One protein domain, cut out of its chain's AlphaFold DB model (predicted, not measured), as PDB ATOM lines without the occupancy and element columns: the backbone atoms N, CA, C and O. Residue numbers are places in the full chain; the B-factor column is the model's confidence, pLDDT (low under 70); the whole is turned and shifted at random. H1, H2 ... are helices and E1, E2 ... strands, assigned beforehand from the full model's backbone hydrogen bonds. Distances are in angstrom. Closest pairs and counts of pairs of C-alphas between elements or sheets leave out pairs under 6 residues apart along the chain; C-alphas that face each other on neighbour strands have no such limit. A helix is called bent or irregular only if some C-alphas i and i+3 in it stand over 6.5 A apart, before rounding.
ATOM      1  N   GLN A 225     -31.455 -27.305  60.648       86.19
ATOM      2  CA  GLN A 225     -31.842 -26.716  59.373       86.19
ATOM      3  C   GLN A 225     -30.911 -25.574  58.949       86.19
ATOM      4  O   GLN A 225     -30.523 -24.754  59.773       86.19
ATOM      5  N   TYR A 226     -30.583 -25.488  57.659       83.69
ATOM      6  CA  TYR A 226     -29.953 -24.313  57.044       83.69
ATOM      7  C   TYR A 226     -30.046 -24.368  55.515       83.69
ATOM      8  O   TYR A 226     -30.211 -25.436  54.923       83.69
ATOM      9  N   LEU A 227     -29.882 -23.210  54.880       81.88
ATOM     10  CA  LEU A 227     -29.670 -23.077  53.443       81.88
ATOM     11  C   LEU A 227     -28.497 -22.133  53.215       81.88
ATOM     12  O   LEU A 227     -28.535 -20.979  53.642       81.88
ATOM     13  N   GLN A 228     -27.471 -22.614  52.521       74.06
ATOM     14  CA  GLN A 228     -26.304 -21.812  52.190       74.06
ATOM     15  C   GLN A 228     -25.758 -22.199  50.821       74.06
ATOM     16  O   GLN A 228     -25.350 -23.339  50.597       74.06
ATOM     17  N   GLY A 229     -25.773 -21.242  49.891       78.31
ATOM     18  CA  GLY A 229     -25.498 -21.523  48.483       78.31
ATOM     19  C   GLY A 229     -26.416 -22.638  47.974       78.31
ATOM     20  O   GLY A 229     -27.630 -22.575  48.148       78.31
ATOM     21  N   THR A 230     -25.822 -23.684  47.406       79.75
ATOM     22  CA  THR A 230     -26.508 -24.878  46.886       79.75
ATOM     23  C   THR A 230     -26.693 -25.999  47.904       79.75
ATOM     24  O   THR A 230     -27.135 -27.093  47.552       79.75
ATOM     25  N   ARG A 231     -26.356 -25.766  49.173       79.06
ATOM     26  CA  ARG A 231     -26.470 -26.769  50.227       79.06
ATOM     27  C   ARG A 231     -27.645 -26.479  51.137       79.06
ATOM     28  O   ARG A 231     -27.795 -25.368  51.639       79.06
ATOM     29  N   VAL A 232     -28.439 -27.511  51.387       86.81
ATOM     30  CA  VAL A 232     -29.613 -27.441  52.252       86.81
ATOM     31  C   VAL A 232     -29.611 -28.580  53.262       86.81
ATOM     32  O   VAL A 232     -29.350 -29.737  52.933       86.81
ATOM     33  N   LYS A 233     -29.936 -28.251  54.504       87.38
ATOM     34  CA  LYS A 233     -30.267 -29.191  55.570       87.38
ATOM     35  C   LYS A 233     -31.683 -28.871  56.029       87.38
ATOM     36  O   LYS A 233     -31.988 -27.714  56.309       87.38
ATOM     37  N   LEU A 234     -32.531 -29.891  56.064       92.25
ATOM     38  CA  LEU A 234     -33.881 -29.835  56.621       92.25
ATOM     39  C   LEU A 234     -33.961 -30.814  57.802       92.25
ATOM     40  O   LEU A 234     -33.185 -31.777  57.808       92.25
ATOM     41  N   PRO A 235     -34.883 -30.622  58.763       90.00
ATOM     42  CA  PRO A 235     -34.914 -31.421  59.992       90.00
ATOM     43  C   PRO A 235     -35.059 -32.930  59.767       90.00
ATOM     44  O   PRO A 235     -34.466 -33.726  60.488       90.00
ATOM     45  N   HIS A 236     -35.795 -33.346  58.732       91.50
ATOM     46  CA  HIS A 236     -35.984 -34.758  58.378       91.50
ATOM     47  C   HIS A 236     -34.823 -35.360  57.573       91.50
ATOM     48  O   HIS A 236     -34.836 -36.554  57.278       91.50
ATOM     49  N   PHE A 237     -33.816 -34.571  57.190       90.56
ATOM     50  CA  PHE A 237     -32.634 -35.102  56.520       90.56
ATOM     51  C   PHE A 237     -31.593 -35.559  57.541       90.56
ATOM     52  O   PHE A 237     -31.141 -34.775  58.370       90.56
ATOM     53  N   ALA A 238     -31.099 -36.793  57.407       83.00
ATOM     54  CA  ALA A 238     -29.990 -37.294  58.226       83.00
ATOM     55  C   ALA A 238     -28.718 -36.426  58.096       83.00
ATOM     56  O   ALA A 238     -28.033 -36.164  59.081       83.00
ATOM     57  N   SER A 239     -28.451 -35.873  56.909       77.50
ATOM     58  CA  SER A 239     -27.319 -34.984  56.606       77.50
ATOM     59  C   SER A 239     -27.703 -33.926  55.565       77.50
ATOM     60  O   SER A 239     -28.730 -34.045  54.895       77.50
ATOM     61  N   SER A 240     -26.905 -32.864  55.443       81.06
ATOM     62  CA  SER A 240     -27.116 -31.845  54.410       81.06
ATOM     63  C   SER A 240     -26.984 -32.410  52.986       81.06
ATOM     64  O   SER A 240     -26.155 -33.278  52.708       81.06
ATOM     65  N   ARG A 241     -27.783 -31.888  52.048       85.31
ATOM     66  CA  ARG A 241     -27.822 -32.298  50.635       85.31
ATOM     67  C   ARG A 241     -27.403 -31.149  49.716       85.31
ATOM     68  O   ARG A 241     -27.641 -29.984  50.030       85.31
ATOM     69  N   LEU A 242     -26.789 -31.482  48.579       81.75
ATOM     70  CA  LEU A 242     -26.565 -30.538  47.479       81.75
ATOM     71  C   LEU A 242     -27.785 -30.512  46.559       81.75
ATOM     72  O   LEU A 242     -28.377 -31.552  46.271       81.75
ATOM     73  N   VAL A 243     -28.133 -29.324  46.080       85.75
ATOM     74  CA  VAL A 243     -29.180 -29.101  45.082       85.75
ATOM     75  C   VAL A 243     -28.631 -28.260  43.927       85.75
ATOM     76  O   VAL A 243     -27.590 -27.628  44.061       85.75
ATOM     77  N   SER A 244     -29.304 -28.244  42.775       85.12
ATOM     78  CA  SER A 244     -28.914 -27.363  41.665       85.12
ATOM     79  C   SER A 244     -29.108 -25.884  42.015       85.12
ATOM     80  O   SER A 244     -29.916 -25.560  42.888       85.12
ATOM     81  N   ASP A 245     -28.445 -24.981  41.289       82.38
ATOM     82  CA  ASP A 245     -28.592 -23.527  41.477       82.38
ATOM     83  C   ASP A 245     -30.055 -23.077  41.404       82.38
ATOM     84  O   ASP A 245     -30.527 -22.321  42.251       82.38
ATOM     85  N   THR A 246     -30.817 -23.621  40.452       90.44
ATOM     86  CA  THR A 246     -32.255 -23.353  40.318       90.44
ATOM     87  C   THR A 246     -33.029 -23.765  41.570       90.44
ATOM     88  O   THR A 246     -33.873 -23.011  42.055       90.44
ATOM     89  N   ARG A 247     -32.745 -24.949  42.128       94.38
ATOM     90  CA  ARG A 247     -33.408 -25.437  43.349       94.38
ATOM     91  C   ARG A 247     -32.989 -24.619  44.566       94.38
ATOM     92  O   ARG A 247     -33.839 -24.278  45.381       94.38
ATOM     93  N   ALA A 248     -31.714 -24.259  44.665       90.12
ATOM     94  CA  ALA A 248     -31.198 -23.390  45.714       90.12
ATOM     95  C   ALA A 248     -31.873 -22.012  45.694       90.12
ATOM     96  O   ALA A 248     -32.309 -21.524  46.734       90.12
ATOM     97  N   ALA A 249     -32.029 -21.416  44.508       90.62
ATOM     98  CA  ALA A 249     -32.720 -20.145  44.328       90.62
ATOM     99  C   ALA A 249     -34.196 -20.233  44.753       90.62
ATOM    100  O   ALA A 249     -34.674 -19.364  45.483       90.62
ATOM    101  N   ILE A 250     -34.896 -21.309  44.374       96.06
ATOM    102  CA  ILE A 250     -36.278 -21.568  44.816       96.06
ATOM    103  C   ILE A 250     -36.348 -21.672  46.341       96.06
ATOM    104  O   ILE A 250     -37.147 -20.979  46.974       96.06
ATOM    105  N   LEU A 251     -35.490 -22.505  46.935       95.12
ATOM    106  CA  LEU A 251     -35.430 -22.690  48.381       95.12
ATOM    107  C   LEU A 251     -35.121 -21.385  49.104       95.12
ATOM    108  O   LEU A 251     -35.712 -21.142  50.147       95.12
ATOM    109  N   LYS A 252     -34.260 -20.529  48.545       92.94
ATOM    110  CA  LYS A 252     -33.897 -19.229  49.118       92.94
ATOM    111  C   LYS A 252     -35.086 -18.279  49.169       92.94
ATOM    112  O   LYS A 252     -35.332 -17.683  50.214       92.94
ATOM    113  N   VAL A 253     -35.846 -18.176  48.077       94.19
ATOM    114  CA  VAL A 253     -37.074 -17.363  48.019       94.19
ATOM    115  C   VAL A 253     -38.096 -17.855  49.044       94.19
ATOM    116  O   VAL A 253     -38.716 -17.061  49.747       94.19
ATOM    117  N   MET A 254     -38.235 -19.174  49.170       95.62
ATOM    118  CA  MET A 254     -39.224 -19.796  50.048       95.62
ATOM    119  C   MET A 254     -38.715 -20.046  51.477       95.62
ATOM    120  O   MET A 254     -39.466 -20.568  52.300       95.62
ATOM    121  N   TRP A 255     -37.464 -19.690  51.797       92.25
ATOM    122  CA  TRP A 255     -36.852 -20.019  53.087       92.25
ATOM    123  C   TRP A 255     -37.524 -19.259  54.229       92.25
ATOM    124  O   TRP A 255     -37.777 -19.821  55.288       92.25
ATOM    125  N   GLY A 256     -37.851 -17.981  54.022       85.94
ATOM    126  CA  GLY A 256     -38.385 -17.116  55.074       85.94
ATOM    127  C   GLY A 256     -37.395 -16.872  56.220       85.94
ATOM    128  O   GLY A 256     -36.190 -17.080  56.091       85.94
ATOM    129  N   VAL A 257     -37.916 -16.426  57.364       80.06
ATOM    130  CA  VAL A 257     -37.114 -16.131  58.563       80.06
ATOM    131  C   VAL A 257     -36.875 -17.413  59.358       80.06
ATOM    132  O   VAL A 257     -37.784 -18.233  59.512       80.06
ATOM    133  N   GLU A 258     -35.654 -17.598  59.848       70.19
ATOM    134  CA  GLU A 258     -35.291 -18.722  60.710       70.19
ATOM    135  C   GLU A 258     -36.116 -18.715  62.011       70.19
ATOM    136  O   GLU A 258     -36.454 -17.658  62.544       70.19
ATOM    137  N   GLY A 259     -36.527 -19.895  62.481       72.25
ATOM    138  CA  GLY A 259     -37.400 -20.036  63.655       72.25
ATOM    139  C   GLY A 259     -38.880 -19.687  63.428       72.25
ATOM    140  O   GLY A 259     -39.678 -19.817  64.352       72.25
ATOM    141  N   LYS A 260     -39.280 -19.275  62.216       84.31
ATOM    142  CA  LYS A 260     -40.689 -19.044  61.841       84.31
ATOM    143  C   LYS A 260     -41.171 -20.058  60.805       84.31
ATOM    144  O   LYS A 260     -40.375 -20.675  60.098       84.31
ATOM    145  N   THR A 261     -42.485 -20.211  60.665       87.88
ATOM    146  CA  THR A 261     -43.065 -21.012  59.578       87.88
ATOM    147  C   THR A 261     -42.688 -20.405  58.214       87.88
ATOM    148  O   THR A 261     -42.830 -19.190  58.042       87.88
ATOM    149  N   PRO A 262     -42.194 -21.203  57.247       92.44
ATOM    150  CA  PRO A 262     -41.897 -20.730  55.894       92.44
ATOM    151  C   PRO A 262     -43.108 -20.092  55.198       92.44
ATOM    152  O   PRO A 262     -44.243 -20.515  55.430       92.44
ATOM    153  N   PRO A 263     -42.907 -19.113  54.301       93.62
ATOM    154  CA  PRO A 263     -43.989 -18.580  53.481       93.62
ATOM    155  C   PRO A 263     -44.580 -19.664  52.567       93.62
ATOM    156  O   PRO A 263     -43.853 -20.437  51.945       93.62
ATOM    157  N   ALA A 264     -45.911 -19.704  52.468       94.94
ATOM    158  CA  ALA A 264     -46.614 -20.551  51.508       94.94
ATOM    159  C   ALA A 264     -46.719 -19.830  50.159       94.94
ATOM    160  O   ALA A 264     -47.352 -18.778  50.081       94.94
ATOM    161  N   MET A 265     -46.128 -20.384  49.100       96.50
ATOM    162  CA  MET A 265     -46.035 -19.720  47.791       96.50
ATOM    163  C   MET A 265     -46.483 -20.630  46.650       96.50
ATOM    164  O   MET A 265     -46.330 -21.853  46.718       96.50
ATOM    165  N   LYS A 266     -47.021 -20.038  45.576       96.25
ATOM    166  CA  LYS A 266     -47.288 -20.757  44.325       96.25
ATOM    167  C   LYS A 266     -46.096 -20.660  43.386       96.25
ATOM    168  O   LYS A 266     -45.307 -19.721  43.440       96.25
ATOM    169  N   TRP A 267     -46.032 -21.591  42.434       95.88
ATOM    170  CA  TRP A 267     -45.014 -21.555  41.383       95.88
ATOM    171  C   TRP A 267     -45.024 -20.235  40.598       95.88
ATOM    172  O   TRP A 267     -43.965 -19.697  40.294       95.88
ATOM    173  N   VAL A 268     -46.213 -19.684  40.327       95.00
ATOM    174  CA  VAL A 268     -46.370 -18.410  39.606       95.00
ATOM    175  C   VAL A 268     -45.732 -17.223  40.338       95.00
ATOM    176  O   VAL A 268     -45.262 -16.301  39.681       95.00
ATOM    177  N   ASP A 269     -45.638 -17.279  41.671       94.50
ATOM    178  CA  ASP A 269     -45.037 -16.220  42.492       94.50
ATOM    179  C   ASP A 269     -43.507 -16.362  42.569       94.50
ATOM    180  O   ASP A 269     -42.779 -15.374  42.674       94.50
ATOM    181  N   VAL A 270     -43.006 -17.602  42.525       95.62
ATOM    182  CA  VAL A 270     -41.575 -17.916  42.669       95.62
ATOM    183  C   VAL A 270     -40.838 -17.841  41.334       95.62
ATOM    184  O   VAL A 270     -39.734 -17.303  41.279       95.62
ATOM    185  N   LYS A 271     -41.437 -18.337  40.243       95.12
ATOM    186  CA  LYS A 271     -40.807 -18.422  38.914       95.12
ATOM    187  C   LYS A 271     -40.142 -17.112  38.452       95.12
ATOM    188  O   LYS A 271     -39.002 -17.192  37.989       95.12
ATOM    189  N   PRO A 272     -40.775 -15.926  38.585       92.38
ATOM    190  CA  PRO A 272     -40.168 -14.667  38.152       92.38
ATOM    191  C   PRO A 272     -38.916 -14.281  38.950       92.38
ATOM    192  O   PRO A 272     -38.048 -13.607  38.411       92.38
ATOM    193  N   GLN A 273     -38.811 -14.718  40.209       92.31
ATOM    194  CA  GLN A 273     -37.710 -14.370  41.115       92.31
ATOM    195  C   GLN A 273     -36.464 -15.238  40.906       92.31
ATOM    196  O   GLN A 273     -35.361 -14.833  41.255       92.31
ATOM    197  N   VAL A 274     -36.638 -16.443  40.355       91.31
ATOM    198  CA  VAL A 274     -35.555 -17.423  40.164       91.31
ATOM    199  C   VAL A 274     -35.165 -17.612  38.698       91.31
ATOM    200  O   VAL A 274     -34.331 -18.461  38.398       91.31
ATOM    201  N   HIS A 275     -35.799 -16.870  37.782       88.31
ATOM    202  CA  HIS A 275     -35.561 -16.915  36.332       88.31
ATOM    203  C   HIS A 275     -35.525 -18.340  35.741       88.31
ATOM    204  O   HIS A 275     -34.738 -18.646  34.848       88.31
ATOM    205  N   SER A 276     -36.390 -19.230  36.238       87.75
ATOM    206  CA  SER A 276     -36.419 -20.636  35.818       87.75
ATOM    207  C   SER A 276     -37.264 -20.849  34.559       87.75
ATOM    208  O   SER A 276     -38.358 -20.296  34.430       87.75
ATOM    209  N   ALA A 277     -36.798 -21.720  33.658       90.38
ATOM    210  CA  ALA A 277     -37.559 -22.156  32.485       90.38
ATOM    211  C   ALA A 277     -38.688 -23.152  32.826       90.38
ATOM    212  O   ALA A 277     -39.621 -23.306  32.035       90.38
ATOM    213  N   ALA A 278     -38.642 -23.781  34.005       92.12
ATOM    214  CA  ALA A 278     -39.595 -24.811  34.409       92.12
ATOM    215  C   ALA A 278     -41.052 -24.301  34.445       92.12
ATOM    216  O   ALA A 278     -41.349 -23.111  34.650       92.12
ATOM    217  N   ARG A 279     -42.002 -25.210  34.230       92.69
ATOM    218  CA  ARG A 279     -43.446 -24.933  34.216       92.69
ATOM    219  C   ARG A 279     -44.101 -25.177  35.571       92.69
ATOM    220  O   ARG A 279     -45.173 -24.628  35.807       92.69
ATOM    221  N   SER A 280     -43.457 -25.928  36.463       94.81
ATOM    222  CA  SER A 280     -43.934 -26.206  37.821       94.81
ATOM    223  C   SER A 280     -42.775 -26.436  38.798       94.81
ATOM    224  O   SER A 280     -41.619 -26.573  38.389       94.81
ATOM    225  N   PHE A 281     -43.095 -26.530  40.094       96.31
ATOM    226  CA  PHE A 281     -42.137 -27.022  41.085       96.31
ATOM    227  C   PHE A 281     -41.702 -28.460  40.787       96.31
ATOM    228  O   PHE A 281     -40.519 -28.741  40.899       96.31
ATOM    229  N   ASP A 282     -42.610 -29.348  40.370       95.50
ATOM    230  CA  ASP A 282     -42.244 -30.738  40.057       95.50
ATOM    231  C   ASP A 282     -41.174 -30.786  38.956       95.50
ATOM    232  O   ASP A 282     -40.157 -31.444  39.117       95.50
ATOM    233  N   GLU A 283     -41.327 -30.000  37.885       94.62
ATOM    234  CA  GLU A 283     -40.328 -29.933  36.808       94.62
ATOM    235  C   GLU A 283     -39.004 -29.307  37.282       94.62
ATOM    236  O   GLU A 283     -37.927 -29.800  36.951       94.62
ATOM    237  N   ALA A 284     -39.053 -28.258  38.109       94.69
ATOM    238  CA  ALA A 284     -37.844 -27.635  38.659       94.69
ATOM    239  C   ALA A 284     -37.068 -28.571  39.612       94.69
ATOM    240  O   ALA A 284     -35.837 -28.503  39.717       94.69
ATOM    241  N   PHE A 285     -37.784 -29.459  40.304       95.19
ATOM    242  CA  PHE A 285     -37.217 -30.478  41.184       95.19
ATOM    243  C   PHE A 285     -36.996 -31.827  40.479       95.19
ATOM    244  O   PHE A 285     -36.407 -32.719  41.078       95.19
ATOM    245  N   GLY A 286     -37.322 -31.937  39.188       92.44
ATOM    246  CA  GLY A 286     -37.187 -33.142  38.363       92.44
ATOM    247  C   GLY A 286     -38.458 -33.990  38.353       92.44
ATOM    248  O   GLY A 286     -38.950 -34.346  37.285       92.44
ATOM    249  N   ASP A 287     -39.013 -34.259  39.530       92.81
ATOM    250  CA  ASP A 287     -40.270 -34.976  39.706       92.81
ATOM    251  C   ASP A 287     -40.971 -34.575  41.017       92.81
ATOM    252  O   ASP A 287     -40.462 -33.805  41.842       92.81
ATOM    253  N   LYS A 288     -42.188 -35.100  41.191       93.81
ATOM    254  CA  LYS A 288     -43.017 -34.860  42.374       93.81
ATOM    255  C   LYS A 288     -42.371 -35.400  43.653       93.81
ATOM    256  O   LYS A 288     -42.458 -34.747  44.686       93.81
ATOM    257  N   GLU A 289     -41.755 -36.575  43.590       93.75
ATOM    258  CA  GLU A 289     -41.184 -37.259  44.755       93.75
ATOM    259  C   GLU A 289     -39.999 -36.465  45.321       93.75
ATOM    260  O   GLU A 289     -39.987 -36.081  46.490       93.75
ATOM    261  N   THR A 290     -39.074 -36.073  44.450       93.00
ATOM    262  CA  THR A 290     -37.944 -35.202  44.766       93.00
ATOM    263  C   THR A 290     -38.424 -33.846  45.256       93.00
ATOM    264  O   THR A 290     -37.843 -33.305  46.190       93.00
ATOM    265  N   ARG A 291     -39.486 -33.267  44.678       95.94
ATOM    266  CA  ARG A 291     -40.068 -32.027  45.211       95.94
ATOM    267  C   ARG A 291     -40.524 -32.213  46.662       95.94
ATOM    268  O   ARG A 291     -40.277 -31.320  47.468       95.94
ATOM    269  N   GLU A 292     -41.196 -33.313  46.994       95.50
ATOM    270  CA  GLU A 292     -41.782 -33.571  48.325       95.50
ATOM    271  C   GLU A 292     -40.750 -33.754  49.442       95.50
ATOM    272  O   GLU A 292     -41.046 -33.495  50.616       95.50
ATOM    273  N   ASP A 293     -39.515 -34.091  49.078       94.81
ATOM    274  CA  ASP A 293     -38.381 -34.074  49.999       94.81
ATOM    275  C   ASP A 293     -38.041 -32.664  50.497       94.81
ATOM    276  O   ASP A 293     -37.536 -32.519  51.612       94.81
ATOM    277  N   PHE A 294     -38.318 -31.624  49.707       96.19
ATOM    278  CA  PHE A 294     -37.952 -30.242  50.032       96.19
ATOM    279  C   PHE A 294     -39.151 -29.333  50.300       96.19
ATOM    280  O   PHE A 294     -39.062 -28.433  51.136       96.19
ATOM    281  N   LEU A 295     -40.257 -29.540  49.584       96.50
ATOM    282  CA  LEU A 295     -41.447 -28.701  49.607       96.50
ATOM    283  C   LEU A 295     -42.687 -29.525  49.952       96.50
ATOM    284  O   LEU A 295     -42.998 -30.511  49.287       96.50
ATOM    285  N   VAL A 296     -43.469 -29.054  50.916       95.06
ATOM    286  CA  VAL A 296     -44.754 -29.645  51.295       95.06
ATOM    287  C   VAL A 296     -45.908 -28.803  50.751       95.06
ATOM    288  O   VAL A 296     -45.860 -27.573  50.776       95.06
ATOM    289  N   LEU A 297     -46.943 -29.460  50.225       94.56
ATOM    290  CA  LEU A 297     -48.186 -28.806  49.816       94.56
ATOM    291  C   LEU A 297     -49.010 -28.493  51.069       94.56
ATOM    292  O   LEU A 297     -49.420 -29.410  51.773       94.56
ATOM    293  N   VAL A 298     -49.274 -27.214  51.335       92.44
ATOM    294  CA  VAL A 298     -49.924 -26.779  52.589       92.44
ATOM    295  C   VAL A 298     -51.333 -26.233  52.409       92.44
ATOM    296  O   VAL A 298     -52.067 -26.069  53.380       92.44
ATOM    297  N   LYS A 299     -51.743 -25.948  51.169       87.38
ATOM    298  CA  LYS A 299     -53.109 -25.520  50.856       87.38
ATOM    299  C   LYS A 299     -53.530 -26.015  49.480       87.38
ATOM    300  O   LYS A 299     -52.729 -26.034  48.540       87.38
ATOM    301  N   SER A 300     -54.813 -26.350  49.354       75.44
ATOM    302  CA  SER A 300     -55.449 -26.603  48.063       75.44
ATOM    303  C   SER A 300     -55.216 -25.425  47.104       75.44
ATOM    304  O   SER A 300     -55.213 -24.255  47.497       75.44
ATOM    305  N   GLY A 301     -54.945 -25.739  45.835       80.38
ATOM    306  CA  GLY A 301     -54.597 -24.740  44.818       80.38
ATOM    307  C   GLY A 301     -53.096 -24.493  44.618       80.38
ATOM    308  O   GLY A 301     -52.747 -23.519  43.960       80.38
ATOM    309  N   GLY A 302     -52.215 -25.354  45.146       89.88
ATOM    310  CA  GLY A 302     -50.793 -25.380  44.773       89.88
ATOM    311  C   GLY A 302     -49.886 -24.440  45.570       89.88
ATOM    312  O   GLY A 302     -48.903 -23.944  45.022       89.88
ATOM    313  N   TYR A 303     -50.220 -24.173  46.836       95.19
ATOM    314  CA  TYR A 303     -49.335 -23.445  47.748       95.19
ATOM    315  C   TYR A 303     -48.378 -24.406  48.443       95.19
ATOM    316  O   TYR A 303     -48.813 -25.298  49.175       95.19
ATOM    317  N   TYR A 304     -47.085 -24.174  48.252       96.50
ATOM    318  CA  TYR A 304     -46.018 -24.987  48.815       96.50
ATOM    319  C   TYR A 304     -45.222 -24.207  49.862       96.50
ATOM    320  O   TYR A 304     -45.078 -22.991  49.757       96.50
ATOM    321  N   GLN A 305     -44.690 -24.915  50.853       95.56
ATOM    322  CA  GLN A 305     -43.751 -24.404  51.856       95.56
ATOM    323  C   GLN A 305     -42.497 -25.266  51.873       95.56
ATOM    324  O   GLN A 305     -42.576 -26.462  51.598       95.56
TER     325      GLN A 305
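What this domain is: This is residues 225 to 305 of the 309 residues of an uncharacterized protein of Alcaligenes xylosoxydans xylosoxydans (UniProt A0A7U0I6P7). A small rounded body is built round one helix, H1, which lies nearest the middle, with a hairpin of two short strands, E1 and E2, to one side of it and H2 and H3 packed on it away from that hairpin. From H3 the chain turns into H4 and then straight into a second small hairpin, E3 and E4, well away from the first one. The printed part has 81 residues, with four named helices and four named strands in the order E1 E2 H1 H2 H3 H4 E3 E4; each two-strand sheet is antiparallel, and the class is mixed, helices and strands. It is compact, with a radius of gyration of the C-alphas of 11.8 A and spans of 29 by 24 by 23 A.

How they stand to each other: Start at E1, residues 226 to 228, and E2, residues 231 to 233, a hairpin at 177 degrees; N 226 and O 233 are 3.0 A apart, within hydrogen-bond range. Residues 231 to 232 of E2 also pair, antiparallel, with residues 241 to 242. Next find H1, residues 245 to 255; its closest C-alphas to E1 are those of Lys 252 and Leu 227, 7.2 A apart. H2, residues 267 to 274, touches H1 at a steep tilt of 63 degrees, opposite ways, closest at the C-alphas of Ala 249 and Val 274, 5.7 A. H2 is irregular, but only just: C-alphas 269 and 272 are 6.7 A apart. H3, residues 281 to 285, only just touches H1, with 3 pairs of C-alphas within 8 A, the closest Arg 247 and Phe 285 at 6.7 A. H4, residues 288 to 294, and H3 touch only at the corner, closest at the C-alphas of Asp 282 and Lys 288, 4.8 A. E3, residues 295 to 299, and E4, residues 303 to 305, form a hairpin at 136 degrees, with N 296 and O 305 2.8 A apart. E1 and E3 are apart. Every O i to N i+4 pair is within hydrogen-bond range in H1 and H3; H2 has 2 of 4 and H4 2 of 3.

Where its parts are: Find C-alpha 226 at (-29.953, -24.313, 57.044), where E1 begins. H1 runs 14.7 A from C-alpha 245 at (-28.592, -23.527, 41.477) to C-alpha 255. H2 measures 10.4 A, H4 10.3 A and E3 12.2 A. E4 ends at C-alpha 305, (-43.751, -24.404, 51.856).

The domain as a whole: Look for the two C-alphas farthest apart, Ala 238 and Pro 272, at 31.9 A. The printed part has no cut. The links E2 to H1 and H1 to H2 are long, 11 residues each. The mean pLDDT of the printed part is 89.8, and no printed residue is under 70.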